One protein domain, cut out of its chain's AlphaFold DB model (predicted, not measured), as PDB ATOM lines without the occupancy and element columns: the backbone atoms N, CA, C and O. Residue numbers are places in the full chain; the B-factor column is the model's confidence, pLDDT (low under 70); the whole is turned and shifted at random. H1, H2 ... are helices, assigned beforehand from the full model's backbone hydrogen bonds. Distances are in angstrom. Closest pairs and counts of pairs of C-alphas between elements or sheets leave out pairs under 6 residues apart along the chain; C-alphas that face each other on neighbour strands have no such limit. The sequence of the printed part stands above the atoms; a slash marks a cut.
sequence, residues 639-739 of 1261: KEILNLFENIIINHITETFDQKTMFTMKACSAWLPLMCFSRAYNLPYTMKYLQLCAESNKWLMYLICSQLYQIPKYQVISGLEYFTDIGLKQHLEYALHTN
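What this domain is: This is residues 639 to 739 of the 1261 residues of the protein "Spatacsin isoform X3" of Brachionus plicatilis (UniProt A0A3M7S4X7). Picture a thin slab of short helices with H1 at one end and H7 at the other: H1 and H3 side by side, running opposite ways, with little H2 between them along the chain, then the hairpin H4 and H5 in the middle, then the hairpin H6 and H7. H1 to H3 meet the rest through few close C-alphas, while H4 ties the two hairpins together by touching H6. The printed part has 101 residues with seven named helices, H1 to H7 in order, and no named strand; its class is all helix. It is compact, with a radius of gyration of the C-alphas of 13.4 A and spans of 34 by 33 by 19 A.

Where its parts are: Find C-alpha 639 at (50.498, 71.888, 50.394); from there H1 runs through residues 639 to 656, 25.3 A, to C-alpha 656 at (75.491, 73.701, 54.151). Read on to H2, residues 665 to 669, and H3, residues 672 to 680, 12.1 A long. Next come H4, residues 688 to 695, and H5, residues 699 to 708, 14.2 A long. H6 is residues 713 to 722, 15.6 A, and H7, residues 726 to 737, runs 16.8 A to C-alpha 737 at (49.504, 88.290, 74.568).

How they stand to each other: Start at H1: with residues 642 to 646 alone it touches H3, at a shallow tilt of 10 degrees, opposite ways; the closest C-alphas, Leu 642 and Leu 674, are 6.8 A apart. H2 touches no helix but is close, not clearly touching, to H5, where the C-alphas of Cys 668 and Cys 705 come to 6.8 A. H3 and H4 are apart. H1 and H4 are close but not clearly touching, with the C-alphas of Glu 646 and Lys 688 7.5 A apart. H4 and H5 touch as a helical hairpin at a shallow tilt of 25 degrees, closest at the C-alphas of Leu 690 and Tyr 702, 5.6 A. H4 touches H6 at a steep tilt of 49 degrees, closest at the C-alphas of Ala 694 and Tyr 722, 5.3 A. H6 and H7 touch as a helical hairpin at 3 degrees, closest at the C-alphas of Leu 720 and Lys 729, 5.9 A. Helix packing is mostly aligned, three of four tilts being shallow. In H1, H2, H3, H4, H5 and H7 every O i to N i+4 pair is within hydrogen-bond range; in H6, 3 of 6 are.

The domain as a whole: The two C-alphas farthest apart, those of Glu 655 and Asn 739, are 39.9 A apart. The printed part has no cut, and no link is long. Look for pLDDT under 70 at residues 653 to 663, 665 to 667, 709 and 737 to 739.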
ATOM      1  N   LYS A 639      49.873  72.408  49.170       75.50
ATOM      2  CA  LYS A 639      50.498  71.888  50.394       75.50
ATOM      3  C   LYS A 639      51.554  70.819  50.114       75.50
ATOM      4  O   LYS A 639      52.548  70.762  50.828       75.50
ATOM      5  N   GLU A 640      51.355  69.983  49.098       77.50
ATOM      6  CA  GLU A 640      52.294  68.910  48.760       77.50
ATOM      7  C   GLU A 640      53.605  69.484  48.227       77.50
ATOM      8  O   GLU A 640      54.683  69.085  48.662       77.50
ATOM      9  N   ILE A 641      53.518  70.514  47.384       77.81
ATOM     10  CA  ILE A 641      54.684  71.250  46.882       77.81
ATOM     11  C   ILE A 641      55.430  71.929  48.025       77.81
ATOM     12  O   ILE A 641      56.650  71.813  48.125       77.81
ATOM     13  N   LEU A 642      54.703  72.588  48.928       80.69
ATOM     14  CA  LEU A 642      55.296  73.201  50.112       80.69
ATOM     15  C   LEU A 642      56.038  72.158  50.966       80.69
ATOM     16  O   LEU A 642      57.190  72.394  51.320       80.69
ATOM     17  N   ASN A 643      55.461  70.976  51.202       79.44
ATOM     18  CA  ASN A 643      56.122  69.895  51.944       79.44
ATOM     19  C   ASN A 643      57.394  69.376  51.249       79.44
ATOM     20  O   ASN A 643      58.393  69.109  51.921       79.44
ATOM     21  N   LEU A 644      57.376  69.237  49.917       78.81
ATOM     22  CA  LEU A 644      58.550  68.837  49.135       78.81
ATOM     23  C   LEU A 644      59.690  69.850  49.303       78.81
ATOM     24  O   LEU A 644      60.815  69.468  49.627       78.81
ATOM     25  N   PHE A 645      59.393  71.142  49.154       78.69
ATOM     26  CA  PHE A 645      60.384  72.210  49.296       78.69
ATOM     27  C   PHE A 645      60.884  72.399  50.724       78.69
ATOM     28  O   PHE A 645      62.066  72.669  50.924       78.69
ATOM     29  N   GLU A 646      60.022  72.223  51.720       81.38
ATOM     30  CA  GLU A 646      60.434  72.223  53.120       81.38
ATOM     31  C   GLU A 646      61.492  71.146  53.395       81.38
ATOM     32  O   GLU A 646      62.475  71.414  54.084       81.38
ATOM     33  N   ASN A 647      61.328  69.945  52.836       77.38
ATOM     34  CA  ASN A 647      62.300  68.863  53.000       77.38
ATOM     35  C   ASN A 647      63.604  69.154  52.240       77.38
ATOM     36  O   ASN A 647      64.687  68.899  52.763       77.38
ATOM     37  N   ILE A 648      63.515  69.746  51.045       76.69
ATOM     38  CA  ILE A 648      64.683  70.165  50.253       76.69
ATOM     39  C   ILE A 648      65.497  71.227  50.994       76.69
ATOM     40  O   ILE A 648      66.717  71.118  51.079       76.69
ATOM     41  N   ILE A 649      64.834  72.240  51.554       75.94
ATOM     42  CA  ILE A 649      65.503  73.327  52.276       75.94
ATOM     43  C   ILE A 649      66.093  72.825  53.594       75.94
ATOM     44  O   ILE A 649      67.195  73.242  53.944       75.94
ATOM     45  N   ILE A 650      65.436  71.892  54.292       75.75
ATOM     46  CA  ILE A 650      66.028  71.235  55.466       75.75
ATOM     47  C   ILE A 650      67.306  70.500  55.079       75.75
ATOM     48  O   ILE A 650      68.337  70.780  55.682       75.75
ATOM     49  N   ASN A 651      67.264  69.647  54.050       74.38
ATOM     50  CA  ASN A 651      68.440  68.910  53.581       74.38
ATOM     51  C   ASN A 651      69.568  69.873  53.186       74.38
ATOM     52  O   ASN A 651      70.704  69.728  53.634       74.38
ATOM     53  N   HIS A 652      69.232  70.933  52.446       71.81
ATOM     54  CA  HIS A 652      70.189  71.961  52.055       71.81
ATOM     55  C   HIS A 652      70.805  72.660  53.272       71.81
ATOM     56  O   HIS A 652      72.013  72.872  53.312       71.81
ATOM     57  N   ILE A 653      70.017  73.027  54.284       68.56
ATOM     58  CA  ILE A 653      70.521  73.697  55.490       68.56
ATOM     59  C   ILE A 653      71.385  72.749  56.325       68.56
ATOM     60  O   ILE A 653      72.422  73.181  56.825       68.56
ATOM     61  N   THR A 654      71.006  71.475  56.440       67.12
ATOM     62  CA  THR A 654      71.798  70.468  57.161       67.12
ATOM     63  C   THR A 654      73.114  70.134  56.464       67.12
ATOM     64  O   THR A 654      74.088  69.825  57.140       67.12
ATOM     65  N   GLU A 655      73.166  70.222  55.132       68.44
ATOM     66  CA  GLU A 655      74.388  70.002  54.349       68.44
ATOM     67  C   GLU A 655      75.300  71.238  54.314       68.44
ATOM     68  O   GLU A 655      76.519  71.101  54.241       68.44
ATOM     69  N   THR A 656      74.731  72.450  54.348       61.88
ATOM     70  CA  THR A 656      75.491  73.701  54.151       61.88
ATOM     71  C   THR A 656      75.902  74.419  55.432       61.88
ATOM     72  O   THR A 656      76.853  75.202  55.393       61.88
ATOM     73  N   PHE A 657      75.219  74.194  56.557       62.91
ATOM     74  CA  PHE A 657      75.482  74.915  57.800       62.91
ATOM     75  C   PHE A 657      75.794  73.969  58.964       62.91
ATOM     76  O   PHE A 657      74.998  73.108  59.323       62.91
ATOM     77  N   ASP A 658      76.907  74.231  59.653       65.12
ATOM     78  CA  ASP A 658      77.208  73.633  60.955       65.12
ATOM     79  C   ASP A 658      76.153  74.026  62.011       65.12
ATOM     80  O   ASP A 658      75.509  75.080  61.911       65.12
ATOM     81  N   GLN A 659      76.060  73.258  63.109       61.47
ATOM     82  CA  GLN A 659      75.123  73.494  64.230       61.47
ATOM     83  C   GLN A 659      75.138  74.938  64.781       61.47
ATOM     84  O   GLN A 659      74.135  75.418  65.305       61.47
ATOM     85  N   LYS A 660      76.266  75.657  64.673       57.31
ATOM     86  CA  LYS A 660      76.394  77.059  65.117       57.31
ATOM     87  C   LYS A 660      75.891  78.077  64.087       57.31
ATOM     88  O   LYS A 660      75.416  79.140  64.475       57.31
ATOM     89  N   THR A 661      75.989  77.774  62.794       60.56
ATOM     90  CA  THR A 661      75.601  78.668  61.687       60.56
ATOM     91  C   THR A 661      74.162  78.463  61.214       60.56
ATOM     92  O   THR A 661      73.608  79.339  60.547       60.56
ATOM     93  N   MET A 662      73.539  77.355  61.621       60.28
ATOM     94  CA  MET A 662      72.148  77.000  61.325       60.28
ATOM     95  C   MET A 662      71.127  78.033  61.840       60.28
ATOM     96  O   MET A 662      70.074  78.208  61.240       60.28
ATOM     97  N   PHE A 663      71.458  78.778  62.902       65.62
ATOM     98  CA  PHE A 663      70.593  79.803  63.510       65.62
ATOM     99  C   PHE A 663      71.016  81.233  63.142       65.62
ATOM    100  O   PHE A 663      70.983  82.138  63.976       65.62
ATOM    101  N   THR A 664      71.474  81.446  61.907       70.56
ATOM    102  CA  THR A 664      71.864  82.772  61.401       70.56
ATOM    103  C   THR A 664      70.802  83.359  60.474       70.56
ATOM    104  O   THR A 664      69.980  82.649  59.899       70.56
ATOM    105  N   MET A 665      70.852  84.677  60.263       66.81
ATOM    106  CA  MET A 665      69.980  85.371  59.305       66.81
ATOM    107  C   MET A 665      70.079  84.814  57.878       66.81
ATOM    108  O   MET A 665      69.090  84.824  57.152       66.81
ATOM    109  N   LYS A 666      71.245  84.282  57.486       66.88
ATOM    110  CA  LYS A 666      71.438  83.638  56.178       66.88
ATOM    111  C   LYS A 666      70.621  82.349  56.061       66.88
ATOM    112  O   LYS A 666      69.949  82.157  55.053       66.88
ATOM    113  N   ALA A 667      70.608  81.521  57.104       69.38
ATOM    114  CA  ALA A 667      69.769  80.328  57.144       69.38
ATOM    115  C   ALA A 667      68.274  80.692  57.145       69.38
ATOM    116  O   ALA A 667      67.518  80.101  56.382       69.38
ATOM    117  N   CYS A 668      67.858  81.721  57.901       70.19
ATOM    118  CA  CYS A 668      66.477  82.227  57.858       70.19
ATOM    119  C   CYS A 668      66.109  82.698  56.435       70.19
ATOM    120  O   CYS A 668      65.081  82.290  55.910       70.19
ATOM    121  N   SER A 669      66.991  83.432  55.739       70.19
ATOM    122  CA  SER A 669      66.729  83.913  54.370       70.19
ATOM    123  C   SER A 669      66.467  82.807  53.335       70.19
ATOM    124  O   SER A 669      65.730  83.050  52.384       70.19
ATOM    125  N   ALA A 670      66.970  81.584  53.549       72.69
ATOM    126  CA  ALA A 670      66.681  80.438  52.682       72.69
ATOM    127  C   ALA A 670      65.201  79.999  52.731       72.69
ATOM    128  O   ALA A 670      64.707  79.400  51.781       72.69
ATOM    129  N   TRP A 671      64.473  80.340  53.800       76.31
ATOM    130  CA  TRP A 671      63.042  80.050  53.956       76.31
ATOM    131  C   TRP A 671      62.131  81.111  53.332       76.31
ATOM    132  O   TRP A 671      60.928  80.887  53.193       76.31
ATOM    133  N   LEU A 672      62.676  82.261  52.921       76.94
ATOM    134  CA  LEU A 672      61.898  83.361  52.346       76.94
ATOM    135  C   LEU A 672      61.033  82.926  51.144       76.94
ATOM    136  O   LEU A 672      59.849  83.266  51.150       76.94
ATOM    137  N   PRO A 673      61.519  82.128  50.166       74.31
ATOM    138  CA  PRO A 673      60.692  81.684  49.043       74.31
ATOM    139  C   PRO A 673      59.473  80.849  49.459       74.31
ATOM    140  O   PRO A 673      58.390  81.034  48.906       74.31
ATOM    141  N   LEU A 674      59.617  79.983  50.469       78.38
ATOM    142  CA  LEU A 674      58.528  79.167  51.021       78.38
ATOM    143  C   LEU A 674      57.475  80.022  51.734       78.38
ATOM    144  O   LEU A 674      56.275  79.837  51.533       78.38
ATOM    145  N   MET A 675      57.915  81.001  52.526       76.81
ATOM    146  CA  MET A 675      57.016  81.937  53.211       76.81
ATOM    147  C   MET A 675      56.252  82.800  52.201       76.81
ATOM    148  O   MET A 675      55.040  83.005  52.317       76.81
ATOM    149  N   CYS A 676      56.946  83.243  51.153       72.31
ATOM    150  CA  CYS A 676      56.378  83.948  50.015       72.31
ATOM    151  C   CYS A 676      55.363  83.096  49.234       72.31
ATOM    152  O   CYS A 676      54.313  83.620  48.853       72.31
ATOM    153  N   PHE A 677      55.640  81.803  49.037       79.25
ATOM    154  CA  PHE A 677      54.730  80.844  48.408       79.25
ATOM    155  C   PHE A 677      53.473  80.623  49.258       79.25
ATOM    156  O   PHE A 677      52.356  80.748  48.756       79.25
ATOM    157  N   SER A 678      53.638  80.420  50.568       81.06
ATOM    158  CA  SER A 678      52.525  80.282  51.509       81.06
ATOM    159  C   SER A 678      51.592  81.492  51.466       81.06
ATOM    160  O   SER A 678      50.372  81.347  51.396       81.06
ATOM    161  N   ARG A 679      52.160  82.701  51.418       77.00
ATOM    162  CA  ARG A 679      51.402  83.948  51.265       77.00
ATOM    163  C   ARG A 679      50.723  84.068  49.897       77.00
ATOM    164  O   ARG A 679      49.600  84.555  49.825       77.00
ATOM    165  N   ALA A 680      51.378  83.645  48.814       72.69
ATOM    166  CA  ALA A 680      50.840  83.735  47.452       72.69
ATOM    167  C   ALA A 680      49.622  82.819  47.213       72.69
ATOM    168  O   ALA A 680      48.748  83.165  46.406       72.69
ATOM    169  N   TYR A 681      49.578  81.678  47.909       76.50
ATOM    170  CA  TYR A 681      48.546  80.643  47.787       76.50
ATOM    171  C   TYR A 681      47.632  80.527  49.022       76.50
ATOM    172  O   TYR A 681      46.842  79.592  49.108       76.50
ATOM    173  N   ASN A 682      47.683  81.494  49.950       75.81
ATOM    174  CA  ASN A 682      46.874  81.537  51.180       75.81
ATOM    175  C   ASN A 682      46.979  80.269  52.053       75.81
ATOM    176  O   ASN A 682      45.997  79.830  52.654       75.81
ATOM    177  N   LEU A 683      48.170  79.680  52.131       78.12
ATOM    178  CA  LEU A 683      48.466  78.543  52.999       78.12
ATOM    179  C   LEU A 683      48.922  79.018  54.392       78.12
ATOM    180  O   LEU A 683      49.422  80.142  54.525       78.12
ATOM    181  N   PRO A 684      48.779  78.177  55.436       75.06
ATOM    182  CA  PRO A 684      49.451  78.405  56.711       75.06
ATOM    183  C   PRO A 684      50.973  78.437  56.515       75.06
ATOM    184  O   PRO A 684      51.522  77.553  55.862       75.06
ATOM    185  N   TYR A 685      51.645  79.429  57.111       78.75
ATOM    186  CA  TYR A 685      53.098  79.568  56.994       78.75
ATOM    187  C   TYR A 685      53.849  78.349  57.546       78.75
ATOM    188  O   TYR A 685      53.412  77.722  58.514       78.75
ATOM    189  N   THR A 686      55.001  78.047  56.941       79.19
ATOM    190  CA  THR A 686      55.849  76.903  57.298       79.19
ATOM    191  C   THR A 686      56.413  77.064  58.710       79.19
ATOM    192  O   THR A 686      57.128  78.030  58.985       79.19
ATOM    193  N   MET A 687      56.137  76.110  59.605       77.06
ATOM    194  CA  MET A 687      56.596  76.159  61.006       77.06
ATOM    195  C   MET A 687      57.926  75.434  61.242       77.06
ATOM    196  O   MET A 687      58.510  75.593  62.311       77.06
ATOM    197  N   LYS A 688      58.446  74.677  60.266       77.50
ATOM    198  CA  LYS A 688      59.622  73.805  60.448       77.50
ATOM    199  C   LYS A 688      60.884  74.543  60.909       77.50
ATOM    200  O   LYS A 688      61.570  74.074  61.809       77.50
ATOM    201  N   TYR A 689      61.170  75.733  60.376       78.00
ATOM    202  CA  TYR A 689      62.309  76.533  60.856       78.00
ATOM    203  C   TYR A 689      62.113  77.051  62.289       78.00
ATOM    204  O   TYR A 689      63.045  77.052  63.095       78.00
ATOM    205  N   LEU A 690      60.891  77.472  62.625       78.38
ATOM    206  CA  LEU A 690      60.548  77.917  63.974       78.38
ATOM    207  C   LEU A 690      60.599  76.761  64.981       78.38
ATOM    208  O   LEU A 690      61.074  76.968  66.092       78.38
ATOM    209  N   GLN A 691      60.193  75.554  64.581       80.56
ATOM    210  CA  GLN A 691      60.334  74.331  65.375       80.56
ATOM    211  C   GLN A 691      61.808  74.034  65.668       80.56
ATOM    212  O   GLN A 691      62.165  73.891  66.831       80.56
ATOM    213  N   LEU A 692      62.687  74.087  64.661       75.31
ATOM    214  CA  LEU A 692      64.137  73.921  64.858       75.31
ATOM    215  C   LEU A 692      64.728  74.981  65.811       75.31
ATOM    216  O   LEU A 692      65.606  74.685  66.627       75.31
ATOM    217  N   CYS A 693      64.248  76.228  65.743       77.25
ATOM    218  CA  CYS A 693      64.655  77.290  66.672       77.25
ATOM    219  C   CYS A 693      64.119  77.067  68.097       77.25
ATOM    220  O   CYS A 693      64.814  77.377  69.064       77.25
ATOM    221  N   ALA A 694      62.898  76.550  68.232       80.31
ATOM    222  CA  ALA A 694      62.261  76.270  69.514       80.31
ATOM    223  C   ALA A 694      62.908  75.063  70.217       80.31
ATOM    224  O   ALA A 694      63.304  75.180  71.375       80.31
ATOM    225  N   GLU A 695      63.137  73.962  69.496       81.56
ATOM    226  CA  GLU A 695      63.803  72.753  70.010       81.56
ATOM    227  C   GLU A 695      65.217  73.053  70.535       81.56
ATOM    228  O   GLU A 695      65.661  72.492  71.536       81.56
ATOM    229  N   SER A 696      65.911  74.004  69.902       76.44
ATOM    230  CA  SER A 696      67.251  74.468  70.289       76.44
ATOM    231  C   SER A 696      67.264  75.663  71.266       76.44
ATOM    232  O   SER A 696      68.335  76.211  71.549       76.44
ATOM    233  N   ASN A 697      66.102  76.083  71.790       76.25
ATOM    234  CA  ASN A 697      65.903  77.239  72.685       76.25
ATOM    235  C   ASN A 697      66.447  78.584  72.157       76.25
ATOM    236  O   ASN A 697      66.792  79.489  72.927       76.25
ATOM    237  N   LYS A 698      66.522  78.770  70.837       81.62
ATOM    238  CA  LYS A 698      66.971  80.017  70.195       81.62
ATOM    239  C   LYS A 698      65.814  81.005  70.029       81.62
ATOM    240  O   LYS A 698      65.411  81.343  68.916       81.62
ATOM    241  N   TRP A 699      65.312  81.519  71.153       81.06
ATOM    242  CA  TRP A 699      64.147  82.415  71.206       81.06
ATOM    243  C   TRP A 699      64.290  83.706  70.378       81.06
ATOM    244  O   TRP A 699      63.311  84.182  69.808       81.06
ATOM    245  N   LEU A 700      65.502  84.263  70.269       80.62
ATOM    246  CA  LEU A 700      65.734  85.503  69.523       80.62
ATOM    247  C   LEU A 700      65.475  85.309  68.023       80.62
ATOM    248  O   LEU A 700      64.733  86.074  67.418       80.62
ATOM    249  N   MET A 701      66.040  84.253  67.431       77.56
ATOM    250  CA  MET A 701      65.832  83.945  66.013       77.56
ATOM    251  C   MET A 701      64.395  83.517  65.727       77.56
ATOM    252  O   MET A 701      63.865  83.846  64.669       77.56
ATOM    253  N   TYR A 702      63.751  82.849  66.687       82.50
ATOM    254  CA  TYR A 702      62.328  82.527  66.628       82.50
ATOM    255  C   TYR A 702      61.470  83.794  66.472       82.50
ATOM    256  O   TYR A 702      60.667  83.891  65.543       82.50
ATOM    257  N   LEU A 703      61.690  84.806  67.321       79.25
ATOM    258  CA  LEU A 703      60.962  86.074  67.241       79.25
ATOM    259  C   LEU A 703      61.328  86.877  65.991       79.25
ATOM    260  O   LEU A 703      60.425  87.340  65.294       79.25
ATOM    261  N   ILE A 704      62.620  86.992  65.669       75.00
ATOM    262  CA  ILE A 704      63.093  87.720  64.485       75.00
ATOM    263  C   ILE A 704      62.453  87.143  63.221       75.00
ATOM    264  O   ILE A 704      61.845  87.889  62.463       75.00
ATOM    265  N   CYS A 705      62.502  85.828  63.010       75.06
ATOM    266  CA  CYS A 705      61.900  85.233  61.818       75.06
ATOM    267  C   CYS A 705      60.362  85.331  61.847       75.06
ATOM    268  O   CYS A 705      59.757  85.585  60.807       75.06
ATOM    269  N   SER A 706      59.715  85.250  63.019       77.19
ATOM    270  CA  SER A 706      58.265  85.488  63.116       77.19
ATOM    271  C   SER A 706      57.852  86.907  62.703       77.19
ATOM    272  O   SER A 706      56.851  87.074  62.004       77.19
ATOM    273  N   GLN A 707      58.658  87.909  63.062       75.25
ATOM    274  CA  GLN A 707      58.421  89.315  62.748       75.25
ATOM    275  C   GLN A 707      58.767  89.637  61.291       75.25
ATOM    276  O   GLN A 707      57.970  90.270  60.601       75.25
ATOM    277  N   LEU A 708      59.918  89.159  60.803       70.19
ATOM    278  CA  LEU A 708      60.369  89.358  59.422       70.19
ATOM    279  C   LEU A 708      59.339  88.858  58.408       70.19
ATOM    280  O   LEU A 708      59.077  89.530  57.413       70.19
ATOM    281  N   TYR A 709      58.733  87.700  58.673       68.38
ATOM    282  CA  TYR A 709      57.724  87.117  57.791       68.38
ATOM    283  C   TYR A 709      56.284  87.486  58.156       68.38
ATOM    284  O   TYR A 709      55.364  87.074  57.451       68.38
ATOM    285  N   GLN A 710      56.074  88.262  59.226       74.19
ATOM    286  CA  GLN A 710      54.751  88.633  59.738       74.19
ATOM    287  C   GLN A 710      53.836  87.410  59.935       74.19
ATOM    288  O   GLN A 710      52.680  87.390  59.500       74.19
ATOM    289  N   ILE A 711      54.368  86.365  60.576       76.19
ATOM    290  CA  ILE A 711      53.636  85.122  60.844       76.19
ATOM    291  C   ILE A 711      52.475  85.439  61.794       76.19
ATOM    292  O   ILE A 711      52.664  86.136  62.797       76.19
ATOM    293  N   PRO A 712      51.253  84.953  61.518       76.81
ATOM    294  CA  PRO A 712      50.109  85.266  62.340       76.81
ATOM    295  C   PRO A 712      50.298  84.727  63.758       76.81
ATOM    296  O   PRO A 712      50.721  83.592  63.982       76.81
ATOM    297  N   LYS A 713      49.915  85.562  64.724       74.81
ATOM    298  CA  LYS A 713      50.123  85.356  66.161       74.81
ATOM    299  C   LYS A 713      49.696  83.971  66.663       74.81
ATOM    300  O   LYS A 713      50.385  83.402  67.498       74.81
ATOM    301  N   TYR A 714      48.606  83.408  66.138       76.50
ATOM    302  CA  TYR A 714      48.136  82.075  66.538       76.50
ATOM    303  C   TYR A 714      49.140  80.961  66.187       76.50
ATOM    304  O   TYR A 714      49.339  80.054  66.990       76.50
ATOM    305  N   GLN A 715      49.826  81.055  65.041       79.12
ATOM    306  CA  GLN A 715      50.862  80.092  64.654       79.12
ATOM    307  C   GLN A 715      52.115  80.269  65.510       79.12
ATOM    308  O   GLN A 715      52.660  79.289  66.012       79.12
ATOM    309  N   VAL A 716      52.524  81.516  65.756       80.62
ATOM    310  CA  VAL A 716      53.674  81.823  66.621       80.62
ATOM    311  C   VAL A 716      53.441  81.328  68.050       80.62
ATOM    312  O   VAL A 716      54.376  80.844  68.672       80.62
ATOM    313  N   ILE A 717      52.211  81.383  68.564       79.25
ATOM    314  CA  ILE A 717      51.878  80.819  69.879       79.25
ATOM    315  C   ILE A 717      51.919  79.285  69.836       79.25
ATOM    316  O   ILE A 717      52.530  78.682  70.712       79.25
ATOM    317  N   SER A 718      51.367  78.645  68.795       78.94
ATOM    318  CA  SER A 718      51.428  77.178  68.656       78.94
ATOM    319  C   SER A 718      52.863  76.638  68.566       78.94
ATOM    320  O   SER A 718      53.161  75.562  69.074       78.94
ATOM    321  N   GLY A 719      53.791  77.408  67.987       74.12
ATOM    322  CA  GLY A 719      55.205  77.036  67.922       74.12
ATOM    323  C   GLY A 719      55.950  77.143  69.260       74.12
ATOM    324  O   GLY A 719      57.022  76.557  69.400       74.12
ATOM    325  N   LEU A 720      55.383  77.822  70.270       79.38
ATOM    326  CA  LEU A 720      55.981  77.893  71.609       79.38
ATOM    327  C   LEU A 720      55.922  76.552  72.355       79.38
ATOM    328  O   LEU A 720      56.637  76.364  73.339       79.38
ATOM    329  N   GLU A 721      55.092  75.605  71.906       78.62
ATOM    330  CA  GLU A 721      54.996  74.266  72.497       78.62
ATOM    331  C   GLU A 721      56.285  73.449  72.359       78.62
ATOM    332  O   GLU A 721      56.549  72.605  73.210       78.62
ATOM    333  N   TYR A 722      57.107  73.760  71.353       78.75
ATOM    334  CA  TYR A 722      58.339  73.041  71.024       78.75
ATOM    335  C   TYR A 722      59.578  73.542  71.791       78.75
ATOM    336  O   TYR A 722      60.664  72.996  71.614       78.75
ATOM    337  N   PHE A 723      59.449  74.569  72.645       82.94
ATOM    338  CA  PHE A 723      60.556  75.016  73.498       82.94
ATOM    339  C   PHE A 723      60.833  74.004  74.608       82.94
ATOM    340  O   PHE A 723      59.925  73.603  75.337       82.94
ATOM    341  N   THR A 724      62.104  73.638  74.778       78.69
ATOM    342  CA  THR A 724      62.506  72.710  75.845       78.69
ATOM    343  C   THR A 724      62.594  73.406  77.210       78.69
ATOM    344  O   THR A 724      62.412  72.754  78.237       78.69
ATOM    345  N   ASP A 725      62.801  74.731  77.242       80.31
ATOM    346  CA  ASP A 725      62.777  75.537  78.470       80.31
ATOM    347  C   ASP A 725      61.381  76.118  78.774       80.31
ATOM    348  O   ASP A 725      60.849  76.984  78.068       80.31
ATOM    349  N   ILE A 726      60.809  75.669  79.893       80.75
ATOM    350  CA  ILE A 726      59.480  76.046  80.391       80.75
ATOM    351  C   ILE A 726      59.422  77.537  80.766       80.75
ATOM    352  O   ILE A 726      58.387  78.178  80.570       80.75
ATOM    353  N   GLY A 727      60.518  78.108  81.282       76.06
ATOM    354  CA  GLY A 727      60.560  79.508  81.712       76.06
ATOM    355  C   GLY A 727      60.505  80.480  80.535       76.06
ATOM    356  O   GLY A 727      59.748  81.451  80.553       76.06
ATOM    357  N   LEU A 728      61.264  80.199  79.473       77.50
ATOM    358  CA  LEU A 728      61.238  80.992  78.240       77.50
ATOM    359  C   LEU A 728      59.879  80.906  77.538       77.50
ATOM    360  O   LEU A 728      59.358  81.933  77.103       77.50
ATOM    361  N   LYS A 729      59.271  79.713  77.494       81.00
ATOM    362  CA  LYS A 729      57.931  79.504  76.930       81.00
ATOM    363  C   LYS A 729      56.887  80.419  77.577       81.00
ATOM    364  O   LYS A 729      56.205  81.157  76.869       81.00
ATOM    365  N   GLN A 730      56.804  80.421  78.910       77.31
ATOM    366  CA  GLN A 730      55.820  81.227  79.648       77.31
ATOM    367  C   GLN A 730      56.035  82.736  79.461       77.31
ATOM    368  O   GLN A 730      55.070  83.486  79.302       77.31
ATOM    369  N   HIS A 731      57.291  83.195  79.441       77.56
ATOM    370  CA  HIS A 731      57.601  84.607  79.213       77.56
ATOM    371  C   HIS A 731      57.249  85.068  77.792       77.56
ATOM    372  O   HIS A 731      56.689  86.154  77.629       77.56
ATOM    373  N   LEU A 732      57.534  84.253  76.771       77.94
ATOM    374  CA  LEU A 732      57.192  84.562  75.379       77.94
ATOM    375  C   LEU A 732      55.678  84.562  75.149       77.94
ATOM    376  O   LEU A 732      55.164  85.446  74.466       77.94
ATOM    377  N   GLU A 733      54.957  83.617  75.753       78.06
ATOM    378  CA  GLU A 733      53.496  83.556  75.698       78.06
ATOM    379  C   GLU A 733      52.882  84.833  76.293       78.06
ATOM    380  O   GLU A 733      52.092  85.521  75.643       78.06
ATOM    381  N   TYR A 734      53.334  85.238  77.483       73.31
ATOM    382  CA  TYR A 734      52.868  86.463  78.130       73.31
ATOM    383  C   TYR A 734      53.176  87.733  77.312       73.31
ATOM    384  O   TYR A 734      52.312  88.608  77.166       73.31
ATOM    385  N   ALA A 735      54.385  87.826  76.745       71.12
ATOM    386  CA  ALA A 735      54.814  88.956  75.921       71.12
ATOM    387  C   ALA A 735      53.984  89.081  74.638       71.12
ATOM    388  O   ALA A 735      53.528  90.170  74.297       71.12
ATOM    389  N   LEU A 736      53.722  87.967  73.950       70.31
ATOM    390  CA  LEU A 736      52.904  87.991  72.744       70.31
ATOM    391  C   LEU A 736      51.456  88.364  73.071       70.31
ATOM    392  O   LEU A 736      50.831  89.057  72.276       70.31
ATOM    393  N   HIS A 737      50.898  87.985  74.222       66.69
ATOM    394  CA  HIS A 737      49.504  88.290  74.568       66.69
ATOM    395  C   HIS A 737      49.204  89.772  74.890       66.69
ATOM    396  O   HIS A 737      48.039  90.165  74.793       66.69
ATOM    397  N   THR A 738      50.195  90.622  75.180       51.06
ATOM    398  CA  THR A 738      49.981  92.028  75.583       51.06
ATOM    399  C   THR A 738      50.160  93.030  74.420       51.06
ATOM    400  O   THR A 738      51.271  93.316  73.997       51.06
ATOM    401  N   ASN A 739      49.065  93.609  73.897       44.16
ATOM    402  CA  ASN A 739      49.092  94.638  72.834       44.16
ATOM    403  C   ASN A 739      49.151  96.069  73.434       44.16
ATOM    404  O   ASN A 739      48.282  96.420  74.232       44.16
TER     405      ASN A 739